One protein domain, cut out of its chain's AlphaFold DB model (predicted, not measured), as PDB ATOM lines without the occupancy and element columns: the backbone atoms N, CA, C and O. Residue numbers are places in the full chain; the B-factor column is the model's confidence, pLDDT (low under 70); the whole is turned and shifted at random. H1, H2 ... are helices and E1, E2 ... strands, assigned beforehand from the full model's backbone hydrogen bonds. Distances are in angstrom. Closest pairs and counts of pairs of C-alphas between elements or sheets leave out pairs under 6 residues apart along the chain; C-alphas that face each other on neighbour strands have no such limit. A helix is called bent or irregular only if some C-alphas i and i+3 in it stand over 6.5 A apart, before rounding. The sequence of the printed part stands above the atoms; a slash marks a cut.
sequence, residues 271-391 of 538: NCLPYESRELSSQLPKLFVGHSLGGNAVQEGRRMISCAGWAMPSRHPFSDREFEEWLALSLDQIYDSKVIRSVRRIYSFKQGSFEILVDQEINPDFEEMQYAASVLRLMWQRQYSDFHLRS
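Overview. This is residues 271 to 391 of the 538 residues of an uncharacterized protein of Acidobacteria bacterium (UniProt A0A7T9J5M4). A small head of helices bears one long arm, a twisted two-stranded hairpin of E1 and E2 that reaches away from it and makes much of the length; residues 348 to 353 at its tip stand free. In the head the long helix H5 and H4 run opposite ways, with H1 and H2 packed on H5, H6 at a corner by the last residues of H5, and H3 meeting H4 with its residues 301 to 305 at a steep tilt. The printed part has 121 residues with six named helices and two strands, in the order H1 H2 H3 H4 E1 E2 H5 H6. The sheet E1 - E2 is antiparallel, and the class is mixed, helices and strands. The whole is loose, with a radius of gyration of the C-alphas of 19.5 A, and elongated, spanning 65 by 36 by 27 A.

Along the chain. H1 is residues 278 to 281, 5.7 A long, beginning at C-alpha 278 (-38.864, -41.716, -12.929). H2 is residues 284 to 289, 8.6 A, and H3 residues 291 to 305, 17.2 A. H3 is irregular: C-alphas 293 and 296 are 9.0 A apart. H4 is residues 320 to 334, 20.8 A. E1 is residues 339 to 349, 30.6 A; E2 is residues 352 to 362, 28.8 A, and bends by 58 degrees at residue 359. H5 is residues 366 to 385, 29.4 A, and H6 residues 387 to 391, 6.1 A, ending at C-alpha 391 (-63.093, -42.243, -4.529).

Arrangement. H5 is the hub. With residues 376 to 379 alone it only just touches H1, with 3 pairs of C-alphas within 8 A, the closest those of Ser 281 and Leu 376 at 6.8 A. With residues 379 to 383 alone it touches H2, closest at the C-alphas of Leu 284 and Trp 380, 6.5 A, at a shallow tilt of 32 degrees, the same way. Residues 369 to 373 of H5 touch residues 327 to 331 of H4, closest at the C-alphas of Leu 331 and Met 369, 6.6 A; the shallow tilt of 34 degrees, opposite ways, is only just short of steep. H3, with residues 301 to 305 alone, touches H4 at a steep tilt of 62 degrees, its closest C-alphas those of Ile 305 and Trp 326, 5.9 A. H2 touches H6, the closest C-alphas being those of Val 289 and Leu 389, 6.3 A. E1 and E2 form a hairpin, with N 343 and O 358 at 2.8 A, within hydrogen-bond range. Every O i to N i+4 pair is within range in H2, H4 and H6, with 8 of 11 in H3 and 14 of 16 in H5; H1 is too short for one.

Size, cuts and confidence. The two farthest C-alphas, those of Ser 292 and Gln 351, are 66.7 A apart. The printed part has no cut. The link from H3 to H4, residues 306 to 319, is long; the other links are tight. The mean pLDDT of the printed part is 84.2, and residues 306 to 314 are under 70.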
ATOM      1  N   ASN A 271     -41.512 -47.315 -15.889       88.94
ATOM      2  CA  ASN A 271     -40.337 -47.797 -16.612       88.94
ATOM      3  C   ASN A 271     -40.204 -47.132 -17.983       88.94
ATOM      4  O   ASN A 271     -39.091 -47.024 -18.492       88.94
ATOM      5  N   CYS A 272     -41.308 -46.619 -18.533       88.62
ATOM      6  CA  CYS A 272     -41.324 -45.847 -19.771       88.62
ATOM      7  C   CYS A 272     -40.692 -44.455 -19.625       88.62
ATOM      8  O   CYS A 272     -40.367 -43.836 -20.636       88.62
ATOM      9  N   LEU A 273     -40.504 -43.957 -18.396       90.31
ATOM     10  CA  LEU A 273     -39.889 -42.656 -18.131       90.31
ATOM     11  C   LEU A 273     -38.353 -42.698 -18.204       90.31
ATOM     12  O   LEU A 273     -37.744 -43.688 -17.766       90.31
ATOM     13  N   PRO A 274     -37.720 -41.587 -18.638       91.44
ATOM     14  CA  PRO A 274     -36.301 -41.333 -18.410       91.44
ATOM     15  C   PRO A 274     -35.921 -41.493 -16.938       91.44
ATOM     16  O   PRO A 274     -36.728 -41.208 -16.045       91.44
ATOM     17  N   TYR A 275     -34.691 -41.941 -16.682       88.62
ATOM     18  CA  TYR A 275     -34.224 -42.302 -15.341       88.62
ATOM     19  C   TYR A 275     -34.358 -41.134 -14.352       88.62
ATOM     20  O   TYR A 275     -34.817 -41.315 -13.227       88.62
ATOM     21  N   GLU A 276     -34.043 -39.935 -14.824       87.31
ATOM     22  CA  GLU A 276     -34.034 -38.662 -14.110       87.31
ATOM     23  C   GLU A 276     -35.440 -38.231 -13.672       87.31
ATOM     24  O   GLU A 276     -35.612 -37.620 -12.622       87.31
ATOM     25  N   SER A 277     -36.466 -38.591 -14.450       90.69
ATOM     26  CA  SER A 277     -37.867 -38.215 -14.198       90.69
ATOM     27  C   SER A 277     -38.707 -39.326 -13.565       90.69
ATOM     28  O   SER A 277     -39.847 -39.094 -13.152       90.69
ATOM     29  N   ARG A 278     -38.150 -40.535 -13.432       90.19
ATOM     30  CA  ARG A 278     -38.864 -41.716 -12.929       90.19
ATOM     31  C   ARG A 278     -39.424 -41.518 -11.523       90.19
ATOM     32  O   ARG A 278     -40.498 -42.034 -11.219       90.19
ATOM     33  N   GLU A 279     -38.746 -40.748 -10.674       90.75
ATOM     34  CA  GLU A 279     -39.194 -40.473  -9.305       90.75
ATOM     35  C   GLU A 279     -40.539 -39.725  -9.257       90.75
ATOM     36  O   GLU A 279     -41.351 -39.983  -8.358       90.75
ATOM     37  N   LEU A 280     -40.829 -38.885 -10.260       92.19
ATOM     38  CA  LEU A 280     -42.085 -38.133 -10.354       92.19
ATOM     39  C   LEU A 280     -43.307 -39.058 -10.416       92.19
ATOM     40  O   LEU A 280     -44.348 -38.741  -9.838       92.19
ATOM     41  N   SER A 281     -43.171 -40.243 -11.024       92.38
ATOM     42  CA  SER A 281     -44.251 -41.238 -11.092       92.38
ATOM     43  C   SER A 281     -44.763 -41.658  -9.708       92.38
ATOM     44  O   SER A 281     -45.963 -41.837  -9.514       92.38
ATOM     45  N   SER A 282     -43.875 -41.742  -8.710       91.00
ATOM     46  CA  SER A 282     -44.218 -42.132  -7.336       91.00
ATOM     47  C   SER A 282     -44.990 -41.047  -6.576       91.00
ATOM     48  O   SER A 282     -45.612 -41.315  -5.538       91.00
ATOM     49  N   GLN A 283     -44.939 -39.811  -7.079       91.12
ATOM     50  CA  GLN A 283     -45.639 -38.666  -6.517       91.12
ATOM     51  C   GLN A 283     -47.055 -38.545  -7.087       91.12
ATOM     52  O   GLN A 283     -47.948 -38.127  -6.349       91.12
ATOM     53  N   LEU A 284     -47.303 -38.993  -8.327       92.44
ATOM     54  CA  LEU A 284     -48.604 -38.847  -8.998       92.44
ATOM     55  C   LEU A 284     -49.790 -39.345  -8.157       92.44
ATOM     56  O   LEU A 284     -50.700 -38.545  -7.929       92.44
ATOM     57  N   PRO A 285     -49.803 -40.575  -7.595       91.44
ATOM     58  CA  PRO A 285     -50.958 -41.037  -6.823       91.44
ATOM     59  C   PRO A 285     -51.162 -40.231  -5.534       91.44
ATOM     60  O   PRO A 285     -52.292 -40.023  -5.096       91.44
ATOM     61  N   LYS A 286     -50.076 -39.736  -4.924       91.38
ATOM     62  CA  LYS A 286     -50.123 -38.930  -3.692       91.38
ATOM     63  C   LYS A 286     -50.717 -37.550  -3.966       91.38
ATOM     64  O   LYS A 286     -51.559 -37.087  -3.198       91.38
ATOM     65  N   LEU A 287     -50.299 -36.915  -5.061       91.38
ATOM     66  CA  LEU A 287     -50.827 -35.627  -5.515       91.38
ATOM     67  C   LEU A 287     -52.289 -35.752  -5.959       91.38
ATOM     68  O   LEU A 287     -53.116 -34.903  -5.620       91.38
ATOM     69  N   PHE A 288     -52.617 -36.846  -6.652       93.19
ATOM     70  CA  PHE A 288     -53.959 -37.139  -7.145       93.19
ATOM     71  C   PHE A 288     -54.962 -37.352  -6.018       93.19
ATOM     72  O   PHE A 288     -56.018 -36.731  -6.006       93.19
ATOM     73  N   VAL A 289     -54.638 -38.230  -5.067       90.75
ATOM     74  CA  VAL A 289     -55.541 -38.598  -3.971       90.75
ATOM     75  C   VAL A 289     -55.636 -37.494  -2.923       90.75
ATOM     76  O   VAL A 289     -56.697 -37.274  -2.341       90.75
ATOM     77  N   GLY A 290     -54.529 -36.803  -2.666       87.06
ATOM     78  CA  GLY A 290     -54.493 -35.730  -1.694       87.06
ATOM     79  C   GLY A 290     -54.801 -36.160  -0.256       87.06
ATOM     80  O   GLY A 290     -54.693 -37.318   0.155       87.06
ATOM     81  N   HIS A 291     -55.194 -35.166   0.519       81.88
ATOM     82  CA  HIS A 291     -55.625 -35.195   1.909       81.88
ATOM     83  C   HIS A 291     -54.580 -35.799   2.847       81.88
ATOM     84  O   HIS A 291     -53.404 -35.425   2.832       81.88
ATOM     85  N   SER A 292     -55.004 -36.720   3.705       82.50
ATOM     86  CA  SER A 292     -54.135 -37.473   4.606       82.50
ATOM     87  C   SER A 292     -53.179 -38.411   3.867       82.50
ATOM     88  O   SER A 292     -52.055 -38.594   4.331       82.50
ATOM     89  N   LEU A 293     -53.596 -38.983   2.735       84.62
ATOM     90  CA  LEU A 293     -52.774 -39.911   1.946       84.62
ATOM     91  C   LEU A 293     -51.689 -39.201   1.127       84.62
ATOM     92  O   LEU A 293     -50.584 -39.723   0.990       84.62
ATOM     93  N   GLY A 294     -51.981 -38.004   0.618       80.25
ATOM     94  CA  GLY A 294     -51.024 -37.179  -0.117       80.25
ATOM     95  C   GLY A 294     -49.968 -36.519   0.775       80.25
ATOM     96  O   GLY A 294     -48.836 -36.297   0.341       80.25
ATOM     97  N   GLY A 295     -50.309 -36.262   2.044       81.06
ATOM     98  CA  GLY A 295     -49.365 -35.899   3.102       81.06
ATOM     99  C   GLY A 295     -48.433 -34.739   2.735       81.06
ATOM    100  O   GLY A 295     -48.884 -33.658   2.354       81.06
ATOM    101  N   ASN A 296     -47.124 -34.968   2.871       83.00
ATOM    102  CA  ASN A 296     -46.094 -33.970   2.576       83.00
ATOM    103  C   ASN A 296     -45.930 -33.703   1.075       83.00
ATOM    104  O   ASN A 296     -45.634 -32.570   0.722       83.00
ATOM    105  N   ALA A 297     -46.177 -34.688   0.202       86.69
ATOM    106  CA  ALA A 297     -45.989 -34.526  -1.243       86.69
ATOM    107  C   ALA A 297     -46.918 -33.443  -1.815       86.69
ATOM    108  O   ALA A 297     -46.488 -32.592  -2.581       86.69
ATOM    109  N   VAL A 298     -48.176 -33.403  -1.364       87.06
ATOM    110  CA  VAL A 298     -49.140 -32.348  -1.738       87.06
ATOM    111  C   VAL A 298     -48.690 -30.983  -1.232       87.06
ATOM    112  O   VAL A 298     -48.834 -29.986  -1.932       87.06
ATOM    113  N   GLN A 299     -48.155 -30.919  -0.010       84.12
ATOM    114  CA  GLN A 299     -47.675 -29.661   0.562       84.12
ATOM    115  C   GLN A 299     -46.439 -29.151  -0.169       84.12
ATOM    116  O   GLN A 299     -46.335 -27.956  -0.412       84.12
ATOM    117  N   GLU A 300     -45.514 -30.038  -0.508       85.88
ATOM    118  CA  GLU A 300     -44.297 -29.725  -1.247       85.88
ATOM    119  C   GLU A 300     -44.606 -29.326  -2.689       85.88
ATOM    120  O   GLU A 300     -44.174 -28.262  -3.120       85.88
ATOM    121  N   GLY A 301     -45.453 -30.084  -3.387       86.50
ATOM    122  CA  GLY A 301     -45.917 -29.725  -4.725       86.50
ATOM    123  C   GLY A 301     -46.659 -28.386  -4.730       86.50
ATOM    124  O   GLY A 301     -46.367 -27.524  -5.549       86.50
ATOM    125  N   ARG A 302     -47.548 -28.139  -3.755       84.88
ATOM    126  CA  ARG A 302     -48.200 -26.826  -3.610       84.88
ATOM    127  C   ARG A 302     -47.198 -25.731  -3.278       84.88
ATOM    128  O   ARG A 302     -47.354 -24.657  -3.823       84.88
ATOM    129  N   ARG A 303     -46.180 -25.976  -2.442       82.88
ATOM    130  CA  ARG A 303     -45.103 -25.003  -2.170       82.88
ATOM    131  C   ARG A 303     -44.327 -24.651  -3.433       82.88
ATOM    132  O   ARG A 303     -44.022 -23.481  -3.630       82.88
ATOM    133  N   MET A 304     -44.046 -25.650  -4.266       84.12
ATOM    134  CA  MET A 304     -43.381 -25.486  -5.554       84.12
ATOM    135  C   MET A 304     -44.216 -24.608  -6.496       84.12
ATOM    136  O   MET A 304     -43.685 -23.657  -7.060       84.12
ATOM    137  N   ILE A 305     -45.530 -24.847  -6.585       83.31
ATOM    138  CA  ILE A 305     -46.455 -23.994  -7.354       83.31
ATOM    139  C   ILE A 305     -46.620 -22.604  -6.693       83.31
ATOM    140  O   ILE A 305     -46.722 -21.581  -7.368       83.31
ATOM    141  N   SER A 306     -46.647 -22.529  -5.356       67.31
ATOM    142  CA  SER A 306     -47.081 -21.360  -4.573       67.31
ATOM    143  C   SER A 306     -46.023 -20.282  -4.343       67.31
ATOM    144  O   SER A 306     -46.191 -19.456  -3.441       67.31
ATOM    145  N   CYS A 307     -44.987 -20.179  -5.169       53.19
ATOM    146  CA  CYS A 307     -44.108 -18.999  -5.205       53.19
ATOM    147  C   CYS A 307     -44.842 -17.680  -5.603       53.19
ATOM    148  O   CYS A 307     -44.191 -16.681  -5.894       53.19
ATOM    149  N   ALA A 308     -46.187 -17.647  -5.572       47.84
ATOM    150  CA  ALA A 308     -47.088 -16.564  -5.987       47.84
ATOM    151  C   ALA A 308     -48.023 -15.996  -4.876       47.84
ATOM    152  O   ALA A 308     -48.997 -15.311  -5.184       47.84
ATOM    153  N   GLY A 309     -47.750 -16.225  -3.581       48.62
ATOM    154  CA  GLY A 309     -48.207 -15.302  -2.519       48.62
ATOM    155  C   GLY A 309     -49.606 -15.475  -1.895       48.62
ATOM    156  O   GLY A 309     -50.213 -14.472  -1.526       48.62
ATOM    157  N   TRP A 310     -50.109 -16.699  -1.685       42.00
ATOM    158  CA  TRP A 310     -51.345 -16.936  -0.909       42.00
ATOM    159  C   TRP A 310     -51.124 -17.890   0.272       42.00
ATOM    160  O   TRP A 310     -50.396 -18.875   0.170       42.00
ATOM    161  N   ALA A 311     -51.773 -17.609   1.406       45.56
ATOM    162  CA  ALA A 311     -51.790 -18.495   2.566       45.56
ATOM    163  C   ALA A 311     -52.790 -19.649   2.363       45.56
ATOM    164  O   ALA A 311     -53.964 -19.388   2.119       45.56
ATOM    165  N   MET A 312     -52.335 -20.901   2.510       52.81
ATOM    166  CA  MET A 312     -52.884 -21.948   3.405       52.81
ATOM    167  C   MET A 312     -52.457 -23.366   2.954       52.81
ATOM    168  O   MET A 312     -52.460 -23.667   1.761       52.81
ATOM    169  N   PRO A 313     -52.156 -24.282   3.898       58.59
ATOM    170  CA  PRO A 313     -51.916 -25.697   3.627       58.59
ATOM    171  C   PRO A 313     -53.248 -26.427   3.390       58.59
ATOM    172  O   PRO A 313     -53.748 -27.158   4.244       58.59
ATOM    173  N   SER A 314     -53.839 -26.215   2.217       65.31
ATOM    174  CA  SER A 314     -54.897 -27.082   1.701       65.31
ATOM    175  C   SER A 314     -54.304 -28.477   1.491       65.31
ATOM    176  O   SER A 314     -53.345 -28.644   0.736       65.31
ATOM    177  N   ARG A 315     -54.847 -29.489   2.177       70.88
ATOM    178  CA  ARG A 315     -54.496 -30.884   1.891       70.88
ATOM    179  C   ARG A 315     -55.272 -31.419   0.687       70.88
ATOM    180  O   ARG A 315     -55.080 -32.570   0.365       70.88
ATOM    181  N   HIS A 316     -56.101 -30.637  -0.001       82.06
ATOM    182  CA  HIS A 316     -56.971 -31.171  -1.049       82.06
ATOM    183  C   HIS A 316     -56.199 -31.825  -2.219       82.06
ATOM    184  O   HIS A 316     -55.065 -31.419  -2.507       82.06
ATOM    185  N   PRO A 317     -56.817 -32.805  -2.907       88.12
ATOM    186  CA  PRO A 317     -56.378 -33.342  -4.192       88.12
ATOM    187  C   PRO A 317     -55.940 -32.244  -5.157       88.12
ATOM    188  O   PRO A 317     -56.566 -31.183  -5.195       88.12
ATOM    189  N   PHE A 318     -54.912 -32.506  -5.960       89.38
ATOM    190  CA  PHE A 318     -54.534 -31.597  -7.040       89.38
ATOM    191  C   PHE A 318     -55.634 -31.545  -8.108       89.38
ATOM    192  O   PHE A 318     -56.179 -32.569  -8.532       89.38
ATOM    193  N   SER A 319     -55.960 -30.336  -8.549       88.44
ATOM    194  CA  SER A 319     -56.679 -30.112  -9.804       88.44
ATOM    195  C   SER A 319     -55.773 -30.394 -11.003       88.44
ATOM    196  O   SER A 319     -54.551 -30.343 -10.881       88.44
ATOM    197  N   ASP A 320     -56.354 -30.634 -12.181       90.00
ATOM    198  CA  ASP A 320     -55.563 -30.842 -13.406       90.00
ATOM    199  C   ASP A 320     -54.682 -29.626 -13.728       90.00
ATOM    200  O   ASP A 320     -53.567 -29.770 -14.214       90.00
ATOM    201  N   ARG A 321     -55.143 -28.421 -13.372       89.88
ATOM    202  CA  ARG A 321     -54.349 -27.197 -13.506       89.88
ATOM    203  C   ARG A 321     -53.149 -27.175 -12.557       89.88
ATOM    204  O   ARG A 321     -52.047 -26.879 -13.000       89.88
ATOM    205  N   GLU A 322     -53.356 -27.476 -11.273       89.12
ATOM    206  CA  GLU A 322     -52.253 -27.574 -10.302       89.12
ATOM    207  C   GLU A 322     -51.260 -28.669 -10.715       89.12
ATOM    208  O   GLU A 322     -50.055 -28.499 -10.552       89.12
ATOM    209  N   PHE A 323     -51.752 -29.775 -11.279       92.56
ATOM    210  CA  PHE A 323     -50.913 -30.837 -11.819       92.56
ATOM    211  C   PHE A 323     -50.048 -30.356 -12.990       92.56
ATOM    212  O   PHE A 323     -48.844 -30.580 -12.953       92.56
ATOM    213  N   GLU A 324     -50.612 -29.667 -13.985       93.00
ATOM    214  CA  GLU A 324     -49.831 -29.142 -15.117       93.00
ATOM    215  C   GLU A 324     -48.794 -28.095 -14.673       93.00
ATOM    216  O   GLU A 324     -47.658 -28.116 -15.144       93.00
ATOM    217  N   GLU A 325     -49.146 -27.217 -13.726       90.81
ATOM    218  CA  GLU A 325     -48.214 -26.232 -13.158       90.81
ATOM    219  C   GLU A 325     -47.067 -26.919 -12.387       90.81
ATOM    220  O   GLU A 325     -45.899 -26.574 -12.569       90.81
ATOM    221  N   TRP A 326     -47.372 -27.935 -11.573       92.88
ATOM    222  CA  TRP A 326     -46.359 -28.734 -10.875       92.88
ATOM    223  C   TRP A 326     -45.486 -29.553 -11.826       92.88
ATOM    224  O   TRP A 326     -44.273 -29.621 -11.629       92.88
ATOM    225  N   LEU A 327     -46.084 -30.158 -12.854       94.19
ATOM    226  CA  LEU A 327     -45.387 -30.965 -13.851       94.19
ATOM    227  C   LEU A 327     -44.368 -30.115 -14.611       94.19
ATOM    228  O   LEU A 327     -43.215 -30.519 -14.732       94.19
ATOM    229  N   ALA A 328     -44.774 -28.926 -15.069       91.00
ATOM    230  CA  ALA A 328     -43.891 -27.998 -15.766       91.00
ATOM    231  C   ALA A 328     -42.691 -27.595 -14.894       91.00
ATOM    232  O   ALA A 328     -41.551 -27.731 -15.327       91.00
ATOM    233  N   LEU A 329     -42.934 -27.189 -13.642       91.12
ATOM    234  CA  LEU A 329     -41.866 -26.790 -12.717       91.12
ATOM    235  C   LEU A 329     -40.940 -27.953 -12.340       91.12
ATOM    236  O   LEU A 329     -39.731 -27.764 -12.230       91.12
ATOM    237  N   SER A 330     -41.494 -29.153 -12.152       92.25
ATOM    238  CA  SER A 330     -40.712 -30.345 -11.810       92.25
ATOM    239  C   SER A 330     -39.811 -30.772 -12.965       92.25
ATOM    240  O   SER A 330     -38.655 -31.121 -12.748       92.25
ATOM    241  N   LEU A 331     -40.317 -30.723 -14.200       91.88
ATOM    242  CA  LEU A 331     -39.525 -31.038 -15.385       91.88
ATOM    243  C   LEU A 331     -38.485 -29.954 -15.676       91.88
ATOM    244  O   LEU A 331     -37.349 -30.302 -15.970       91.88
ATOM    245  N   ASP A 332     -38.812 -28.671 -15.509       89.19
ATOM    246  CA  ASP A 332     -37.834 -27.584 -15.645       89.19
ATOM    247  C   ASP A 332     -36.664 -27.734 -14.656       89.19
ATOM    248  O   ASP A 332     -35.524 -27.464 -15.018       89.19
ATOM    249  N   GLN A 333     -36.920 -28.200 -13.425       89.44
ATOM    250  CA  GLN A 333     -35.863 -28.472 -12.440       89.44
ATOM    251  C   GLN A 333     -34.971 -29.659 -12.823       89.44
ATOM    252  O   GLN A 333     -33.780 -29.654 -12.518       89.44
ATOM    253  N   ILE A 334     -35.540 -30.686 -13.457       90.44
ATOM    254  CA  ILE A 334     -34.801 -31.885 -13.879       90.44
ATOM    255  C   ILE A 334     -33.993 -31.601 -15.152       90.44
ATOM    256  O   ILE A 334     -32.843 -32.020 -15.259       90.44
ATOM    257  N   TYR A 335     -34.576 -30.858 -16.093       88.06
ATOM    258  CA  TYR A 335     -34.007 -30.537 -17.402       88.06
ATOM    259  C   TYR A 335     -33.539 -29.069 -17.479       88.06
ATOM    260  O   TYR A 335     -33.846 -28.356 -18.435       88.06
ATOM    261  N   ASP A 336     -32.773 -28.608 -16.483       83.75
ATOM    262  CA  ASP A 336     -32.278 -27.218 -16.368       83.75
ATOM    263  C   ASP A 336     -31.068 -26.903 -17.285       83.75
ATOM    264  O   ASP A 336     -30.415 -25.867 -17.179       83.75
ATOM    265  N   SER A 337     -30.732 -27.793 -18.221       78.00
ATOM    266  CA  SER A 337     -29.545 -27.734 -19.091       78.00
ATOM    267  C   SER A 337     -29.653 -26.698 -20.230       78.00
ATOM    268  O   SER A 337     -29.243 -26.948 -21.364       78.00
ATOM    269  N   LYS A 338     -30.193 -25.505 -19.967       79.00
ATOM    270  CA  LYS A 338     -30.445 -24.485 -20.997       79.00
ATOM    271  C   LYS A 338     -29.140 -23.895 -21.539       79.00
ATOM    272  O   LYS A 338     -28.272 -23.440 -20.795       79.00
ATOM    273  N   VAL A 339     -29.004 -23.877 -22.868       81.81
ATOM    274  CA  VAL A 339     -27.832 -23.341 -23.573       81.81
ATOM    275  C   VAL A 339     -28.256 -22.202 -24.493       81.81
ATOM    276  O   VAL A 339     -29.218 -22.317 -25.249       81.81
ATOM    277  N   ILE A 340     -27.500 -21.105 -24.483       83.00
ATOM    278  CA  ILE A 340     -27.690 -20.000 -25.425       83.00
ATOM    279  C   ILE A 340     -27.004 -20.361 -26.747       83.00
ATOM    280  O   ILE A 340     -25.793 -20.587 -26.786       83.00
ATOM    281  N   ARG A 341     -27.769 -20.408 -27.841       80.06
ATOM    282  CA  ARG A 341     -27.243 -20.561 -29.204       80.06
ATOM    283  C   ARG A 341     -27.604 -19.341 -30.043       80.06
ATOM    284  O   ARG A 341     -28.750 -18.903 -30.051       80.06
ATOM    285  N   SER A 342     -26.643 -18.823 -30.801       82.31
ATOM    286  CA  SER A 342     -26.908 -17.746 -31.757       82.31
ATOM    287  C   SER A 342     -27.591 -18.312 -33.005       82.31
ATOM    288  O   SER A 342     -27.023 -19.134 -33.725       82.31
ATOM    289  N   VAL A 343     -28.817 -17.869 -33.265       82.31
ATOM    290  CA  VAL A 343     -29.650 -18.289 -34.396       82.31
ATOM    291  C   VAL A 343     -29.772 -17.137 -35.391       82.31
ATOM    292  O   VAL A 343     -29.918 -15.975 -35.019       82.31
ATOM    293  N   ARG A 344     -29.726 -17.450 -36.688       82.00
ATOM    294  CA  ARG A 344     -29.971 -16.470 -37.752       82.00
ATOM    295  C   ARG A 344     -31.456 -16.453 -38.088       82.00
ATOM    296  O   ARG A 344     -31.989 -17.454 -38.559       82.00
ATOM    297  N   ARG A 345     -32.123 -15.322 -37.866       82.88
ATOM    298  CA  ARG A 345     -33.493 -15.090 -38.338       82.88
ATOM    299  C   ARG A 345     -33.444 -14.310 -39.640       82.88
ATOM    300  O   ARG A 345     -32.887 -13.215 -39.691       82.88
ATOM    301  N   ILE A 346     -34.031 -14.889 -40.679       84.69
ATOM    302  CA  ILE A 346     -34.113 -14.280 -42.003       84.69
ATOM    303  C   ILE A 346     -35.523 -13.734 -42.169       84.69
ATOM    304  O   ILE A 346     -36.493 -14.491 -42.174       84.69
ATOM    305  N   TYR A 347     -35.639 -12.418 -42.319       80.19
ATOM    306  CA  TYR A 347     -36.904 -11.783 -42.657       80.19
ATOM    307  C   TYR A 347     -36.901 -11.457 -44.146       80.19
ATOM    308  O   TYR A 347     -36.014 -10.754 -44.630       80.19
ATOM    309  N   SER A 348     -37.882 -11.986 -44.876       78.94
ATOM    310  CA  SER A 348     -38.036 -11.737 -46.310       78.94
ATOM    311  C   SER A 348     -39.136 -10.713 -46.552       78.94
ATOM    312  O   SER A 348     -40.296 -10.947 -46.213       78.94
ATOM    313  N   PHE A 349     -38.779  -9.585 -47.164       77.75
ATOM    314  CA  PHE A 349     -39.715  -8.549 -47.594       77.75
ATOM    315  C   PHE A 349     -39.680  -8.402 -49.120       77.75
ATOM    316  O   PHE A 349     -38.726  -8.809 -49.781       77.75
ATOM    317  N   LYS A 350     -40.705  -7.763 -49.702       71.94
ATOM    318  CA  LYS A 350     -40.819  -7.555 -51.162       71.94
ATOM    319  C   LYS A 350     -39.628  -6.807 -51.795       71.94
ATOM    320  O   LYS A 350     -39.474  -6.859 -53.007       71.94
ATOM    321  N   GLN A 351     -38.818  -6.107 -50.998       71.31
ATOM    322  CA  GLN A 351     -37.653  -5.322 -51.433       71.31
ATOM    323  C   GLN A 351     -36.297  -5.979 -51.096       71.31
ATOM    324  O   GLN A 351     -35.259  -5.391 -51.383       71.31
ATOM    325  N   GLY A 352     -36.291  -7.183 -50.512       71.69
ATOM    326  CA  GLY A 352     -35.077  -7.920 -50.147       71.69
ATOM    327  C   GLY A 352     -35.209  -8.671 -48.820       71.69
ATOM    328  O   GLY A 352     -36.171  -8.485 -48.071       71.69
ATOM    329  N   SER A 353     -34.230  -9.525 -48.527       79.00
ATOM    330  CA  SER A 353     -34.097 -10.230 -47.250       79.00
ATOM    331  C   SER A 353     -32.965  -9.631 -46.423       79.00
ATOM    332  O   SER A 353     -31.900  -9.344 -46.968       79.00
ATOM    333  N   PHE A 354     -33.161  -9.491 -45.113       81.56
ATOM    334  CA  PHE A 354     -32.067  -9.177 -44.193       81.56
ATOM    335  C   PHE A 354     -31.988 -10.206 -43.063       81.56
ATOM    336  O   PHE A 354     -33.001 -10.760 -42.625       81.56
ATOM    337  N   GLU A 355     -30.758 -10.472 -42.623       83.56
ATOM    338  CA  GLU A 355     -30.439 -11.450 -41.585       83.56
ATOM    339  C   GLU A 355     -30.163 -10.736 -40.261       83.56
ATOM    340  O   GLU A 355     -29.376  -9.791 -40.208       83.56
ATOM    341  N   ILE A 356     -30.791 -11.207 -39.186       84.06
ATOM    342  CA  ILE A 356     -30.482 -10.784 -37.819       84.06
ATOM    343  C   ILE A 356     -29.965 -12.001 -37.053       84.06
ATOM    344  O   ILE A 356     -30.611 -13.049 -37.024       84.06
ATOM    345  N   LEU A 357     -28.801 -11.850 -36.421       82.94
ATOM    346  CA  LEU A 357     -28.305 -12.787 -35.417       82.94
ATOM    347  C   LEU A 357     -29.027 -12.508 -34.099       82.94
ATOM    348  O   LEU A 357     -28.955 -11.398 -33.575       82.94
ATOM    349  N   VAL A 358     -29.745 -13.505 -33.594       84.00
ATOM    350  CA  VAL A 358     -30.478 -13.438 -32.330       84.00
ATOM    351  C   VAL A 358     -29.998 -14.577 -31.449       84.00
ATOM    352  O   VAL A 358     -29.966 -15.725 -31.884       84.00
ATOM    353  N   ASP A 359     -29.652 -14.269 -30.206       84.25
ATOM    354  CA  ASP A 359     -29.372 -15.297 -29.213       84.25
ATOM    355  C   ASP A 359     -30.687 -15.933 -28.757       84.25
ATOM    356  O   ASP A 359     -31.626 -15.246 -28.349       84.25
ATOM    357  N   GLN A 360     -30.773 -17.256 -28.882       82.06
ATOM    358  CA  GLN A 360     -31.929 -18.048 -28.489       82.06
ATOM    359  C   GLN A 360     -31.507 -19.058 -27.426       82.06
ATOM    360  O   GLN A 360     -30.565 -19.827 -27.613       82.06
ATOM    361  N   GLU A 361     -32.226 -19.061 -26.310       81.38
ATOM    362  CA  GLU A 361     -32.102 -20.092 -25.286       81.38
ATOM    363  C   GLU A 361     -32.775 -21.376 -25.784       81.38
ATOM    364  O   GLU A 361     -33.935 -21.364 -26.204       81.38
ATOM    365  N   ILE A 362     -32.019 -22.472 -25.805       80.62
ATOM    366  CA  ILE A 362     -32.471 -23.779 -26.276       80.62
ATOM    367  C   ILE A 362     -32.139 -24.803 -25.194       80.62
ATOM    368  O   ILE A 362     -30.994 -24.896 -24.750       80.62
ATOM    369  N   ASN A 363     -33.138 -25.589 -24.797       82.38
ATOM    370  CA  ASN A 363     -32.921 -26.784 -23.994       82.38
ATOM    371  C   ASN A 363     -32.545 -27.944 -24.944       82.38
ATOM    372  O   ASN A 363     -33.367 -28.298 -25.793       82.38
ATOM    373  N   PRO A 364     -31.321 -28.503 -24.868       80.31
ATOM    374  CA  PRO A 364     -30.911 -29.622 -25.715       80.31
ATOM    375  C   PRO A 364     -31.742 -30.886 -25.456       80.31
ATOM    376  O   PRO A 364     -31.933 -31.671 -26.381       80.31
ATOM    377  N   ASP A 365     -32.293 -31.032 -24.251       85.69
ATOM    378  CA  ASP A 365     -33.065 -32.195 -23.807       85.69
ATOM    379  C   ASP A 365     -34.582 -31.963 -23.940       85.69
ATOM    380  O   ASP A 365     -35.395 -32.692 -23.374       85.69
ATOM    381  N   PHE A 366     -34.993 -30.943 -24.705       85.69
ATOM    382  CA  PHE A 366     -36.398 -30.551 -24.843       85.69
ATOM    383  C   PHE A 366     -37.298 -31.694 -25.330       85.69
ATOM    384  O   PHE A 366     -38.412 -31.843 -24.835       85.69
ATOM    385  N   GLU A 367     -36.837 -32.512 -26.278       86.75
ATOM    386  CA  GLU A 367     -37.620 -33.649 -26.783       86.75
ATOM    387  C   GLU A 367     -37.840 -34.727 -25.714       86.75
ATOM    388  O   GLU A 367     -38.945 -35.260 -25.591       86.75
ATOM    389  N   GLU A 368     -36.815 -35.016 -24.913       88.38
ATOM    390  CA  GLU A 368     -36.889 -35.982 -23.813       88.38
ATOM    391  C   GLU A 368     -37.786 -35.459 -22.681       88.38
ATOM    392  O   GLU A 368     -38.633 -36.188 -22.161       88.38
ATOM    393  N   MET A 369     -37.700 -34.157 -22.388       90.25
ATOM    394  CA  MET A 369     -38.590 -33.465 -21.459       90.25
ATOM    395  C   MET A 369     -40.060 -33.528 -21.907       90.25
ATOM    396  O   MET A 369     -40.937 -33.831 -21.096       90.25
ATOM    397  N   GLN A 370     -40.353 -33.277 -23.191       90.00
ATOM    398  CA  GLN A 370     -41.717 -33.386 -23.733       90.00
ATOM    399  C   GLN A 370     -42.234 -34.827 -23.684       90.00
ATOM    400  O   GLN A 370     -43.385 -35.054 -23.314       90.00
ATOM    401  N   TYR A 371     -41.381 -35.805 -23.994       90.94
ATOM    402  CA  TYR A 371     -41.719 -37.220 -23.870       90.94
ATOM    403  C   TYR A 371     -42.068 -37.594 -22.421       90.94
ATOM    404  O   TYR A 371     -43.128 -38.178 -22.178       90.94
ATOM    405  N   ALA A 372     -41.242 -37.193 -21.449       92.00
ATOM    406  CA  ALA A 372     -41.511 -37.419 -20.030       92.00
ATOM    407  C   ALA A 372     -42.831 -36.763 -19.586       92.00
ATOM    408  O   ALA A 372     -43.623 -37.389 -18.877       92.00
ATOM    409  N   ALA A 373     -43.118 -35.541 -20.052       92.75
ATOM    410  CA  ALA A 373     -44.384 -34.861 -19.788       92.75
ATOM    411  C   ALA A 373     -45.588 -35.647 -20.329       92.75
ATOM    412  O   ALA A 373     -46.573 -35.831 -19.616       92.75
ATOM    413  N   SER A 374     -45.512 -36.140 -21.569       90.94
ATOM    414  CA  SER A 374     -46.573 -36.950 -22.178       90.94
ATOM    415  C   SER A 374     -46.846 -38.237 -21.401       90.94
ATOM    416  O   SER A 374     -48.005 -38.543 -21.116       90.94
ATOM    417  N   VAL A 375     -45.795 -38.963 -21.005       91.69
ATOM    418  CA  VAL A 375     -45.923 -40.190 -20.203       91.69
ATOM    419  C   VAL A 375     -46.572 -39.884 -18.848       91.69
ATOM    420  O   VAL A 375     -47.546 -40.534 -18.472       91.69
ATOM    421  N   LEU A 376     -46.107 -38.850 -18.138       93.50
ATOM    422  CA  LEU A 376     -46.668 -38.458 -16.837       93.50
ATOM    423  C   LEU A 376     -48.136 -38.011 -16.939       93.50
ATOM    424  O   LEU A 376     -48.928 -38.331 -16.051       93.50
ATOM    425  N   ARG A 377     -48.529 -37.329 -18.021       92.25
ATOM    426  CA  ARG A 377     -49.933 -36.957 -18.284       92.25
ATOM    427  C   ARG A 377     -50.825 -38.172 -18.493       92.25
ATOM    428  O   ARG A 377     -51.928 -38.207 -17.951       92.25
ATOM    429  N   LEU A 378     -50.359 -39.173 -19.235       89.56
ATOM    430  CA  LEU A 378     -51.111 -40.414 -19.443       89.56
ATOM    431  C   LEU A 378     -51.268 -41.183 -18.129       89.56
ATOM    432  O   LEU A 378     -52.379 -41.567 -17.761       89.56
ATOM    433  N   MET A 379     -50.193 -41.287 -17.344       90.81
ATOM    434  CA  MET A 379     -50.249 -41.877 -16.004       90.81
ATOM    435  C   MET A 379     -51.197 -41.119 -15.060       90.81
ATOM    436  O   MET A 379     -51.870 -41.750 -14.242       90.81
ATOM    437  N   TRP A 380     -51.269 -39.785 -15.164       92.31
ATOM    438  CA  TRP A 380     -52.208 -38.946 -14.413       92.31
ATOM    439  C   TRP A 380     -53.661 -39.188 -14.829       92.31
ATOM    440  O   TRP A 380     -54.517 -39.420 -13.975       92.31
ATOM    441  N   GLN A 381     -53.945 -39.204 -16.133       89.44
ATOM    442  CA  GLN A 381     -55.282 -39.485 -16.663       89.44
ATOM    443  C   GLN A 381     -55.774 -40.873 -16.242       89.44
ATOM    444  O   GLN A 381     -56.927 -41.021 -15.832       89.44
ATOM    445  N   ARG A 382     -54.882 -41.868 -16.226       87.06
ATOM    446  CA  ARG A 382     -55.179 -43.221 -15.742       87.06
ATOM    447  C   ARG A 382     -55.618 -43.258 -14.273       87.06
ATOM    448  O   ARG A 382     -56.413 -44.109 -13.895       87.06
ATOM    449  N   GLN A 383     -55.193 -42.312 -13.434       89.56
ATOM    450  CA  GLN A 383     -55.680 -42.254 -12.048       89.56
ATOM    451  C   GLN A 383     -57.203 -42.007 -11.975       89.56
ATOM    452  O   GLN A 383     -57.847 -42.418 -11.011       89.56
ATOM    453  N   TYR A 384     -57.805 -41.357 -12.983       88.25
ATOM    454  CA  TYR A 384     -59.252 -41.101 -13.032       88.25
ATOM    455  C   TYR A 384     -60.086 -42.317 -13.452       88.25
ATOM    456  O   TYR A 384     -61.274 -42.383 -13.094       88.25
ATOM    457  N   SER A 385     -59.500 -43.252 -14.209       85.00
ATOM    458  CA  SER A 385     -60.174 -44.496 -14.595       85.00
ATOM    459  C   SER A 385     -60.246 -45.480 -13.426       85.00
ATOM    460  O   SER A 385     -61.236 -46.206 -13.298       85.00
ATOM    461  N   ASP A 386     -59.282 -45.428 -12.503       87.50
ATOM    462  CA  ASP A 386     -59.327 -46.186 -11.255       87.50
ATOM    463  C   ASP A 386     -60.413 -45.637 -10.313       87.50
ATOM    464  O   ASP A 386     -60.348 -44.531  -9.761       87.50
ATOM    465  N   PHE A 387     -61.444 -46.455 -10.101       89.62
ATOM    466  CA  PHE A 387     -62.549 -46.135  -9.204       89.62
ATOM    467  C   PHE A 387     -62.083 -45.857  -7.768       89.62
ATOM    468  O   PHE A 387     -62.583 -44.923  -7.138       89.62
ATOM    469  N   HIS A 388     -61.165 -46.667  -7.237       89.50
ATOM    470  CA  HIS A 388     -60.719 -46.551  -5.856       89.50
ATOM    471  C   HIS A 388     -59.919 -45.268  -5.647       89.50
ATOM    472  O   HIS A 388     -60.223 -44.517  -4.721       89.50
ATOM    473  N   LEU A 389     -58.962 -44.972  -6.530       90.44
ATOM    474  CA  LEU A 389     -58.183 -43.733  -6.470       90.44
ATOM    475  C   LEU A 389     -59.075 -42.501  -6.611       90.44
ATOM    476  O   LEU A 389     -58.934 -41.549  -5.839       90.44
ATOM    477  N   ARG A 390     -60.047 -42.533  -7.528       91.50
ATOM    478  CA  ARG A 390     -61.030 -41.456  -7.677       91.50
ATOM    479  C   ARG A 390     -61.857 -41.257  -6.407       91.50
ATOM    480  O   ARG A 390     -62.020 -40.123  -5.969       91.50
ATOM    481  N   SER A 391     -62.343 -42.331  -5.788       91.06
ATOM    482  CA  SER A 391     -63.093 -42.243  -4.529       91.06
ATOM    483  C   SER A 391     -62.235 -41.777  -3.353       91.06
ATOM    484  O   SER A 391     -62.732 -41.072  -2.482       91.06
TER     485      SER A 391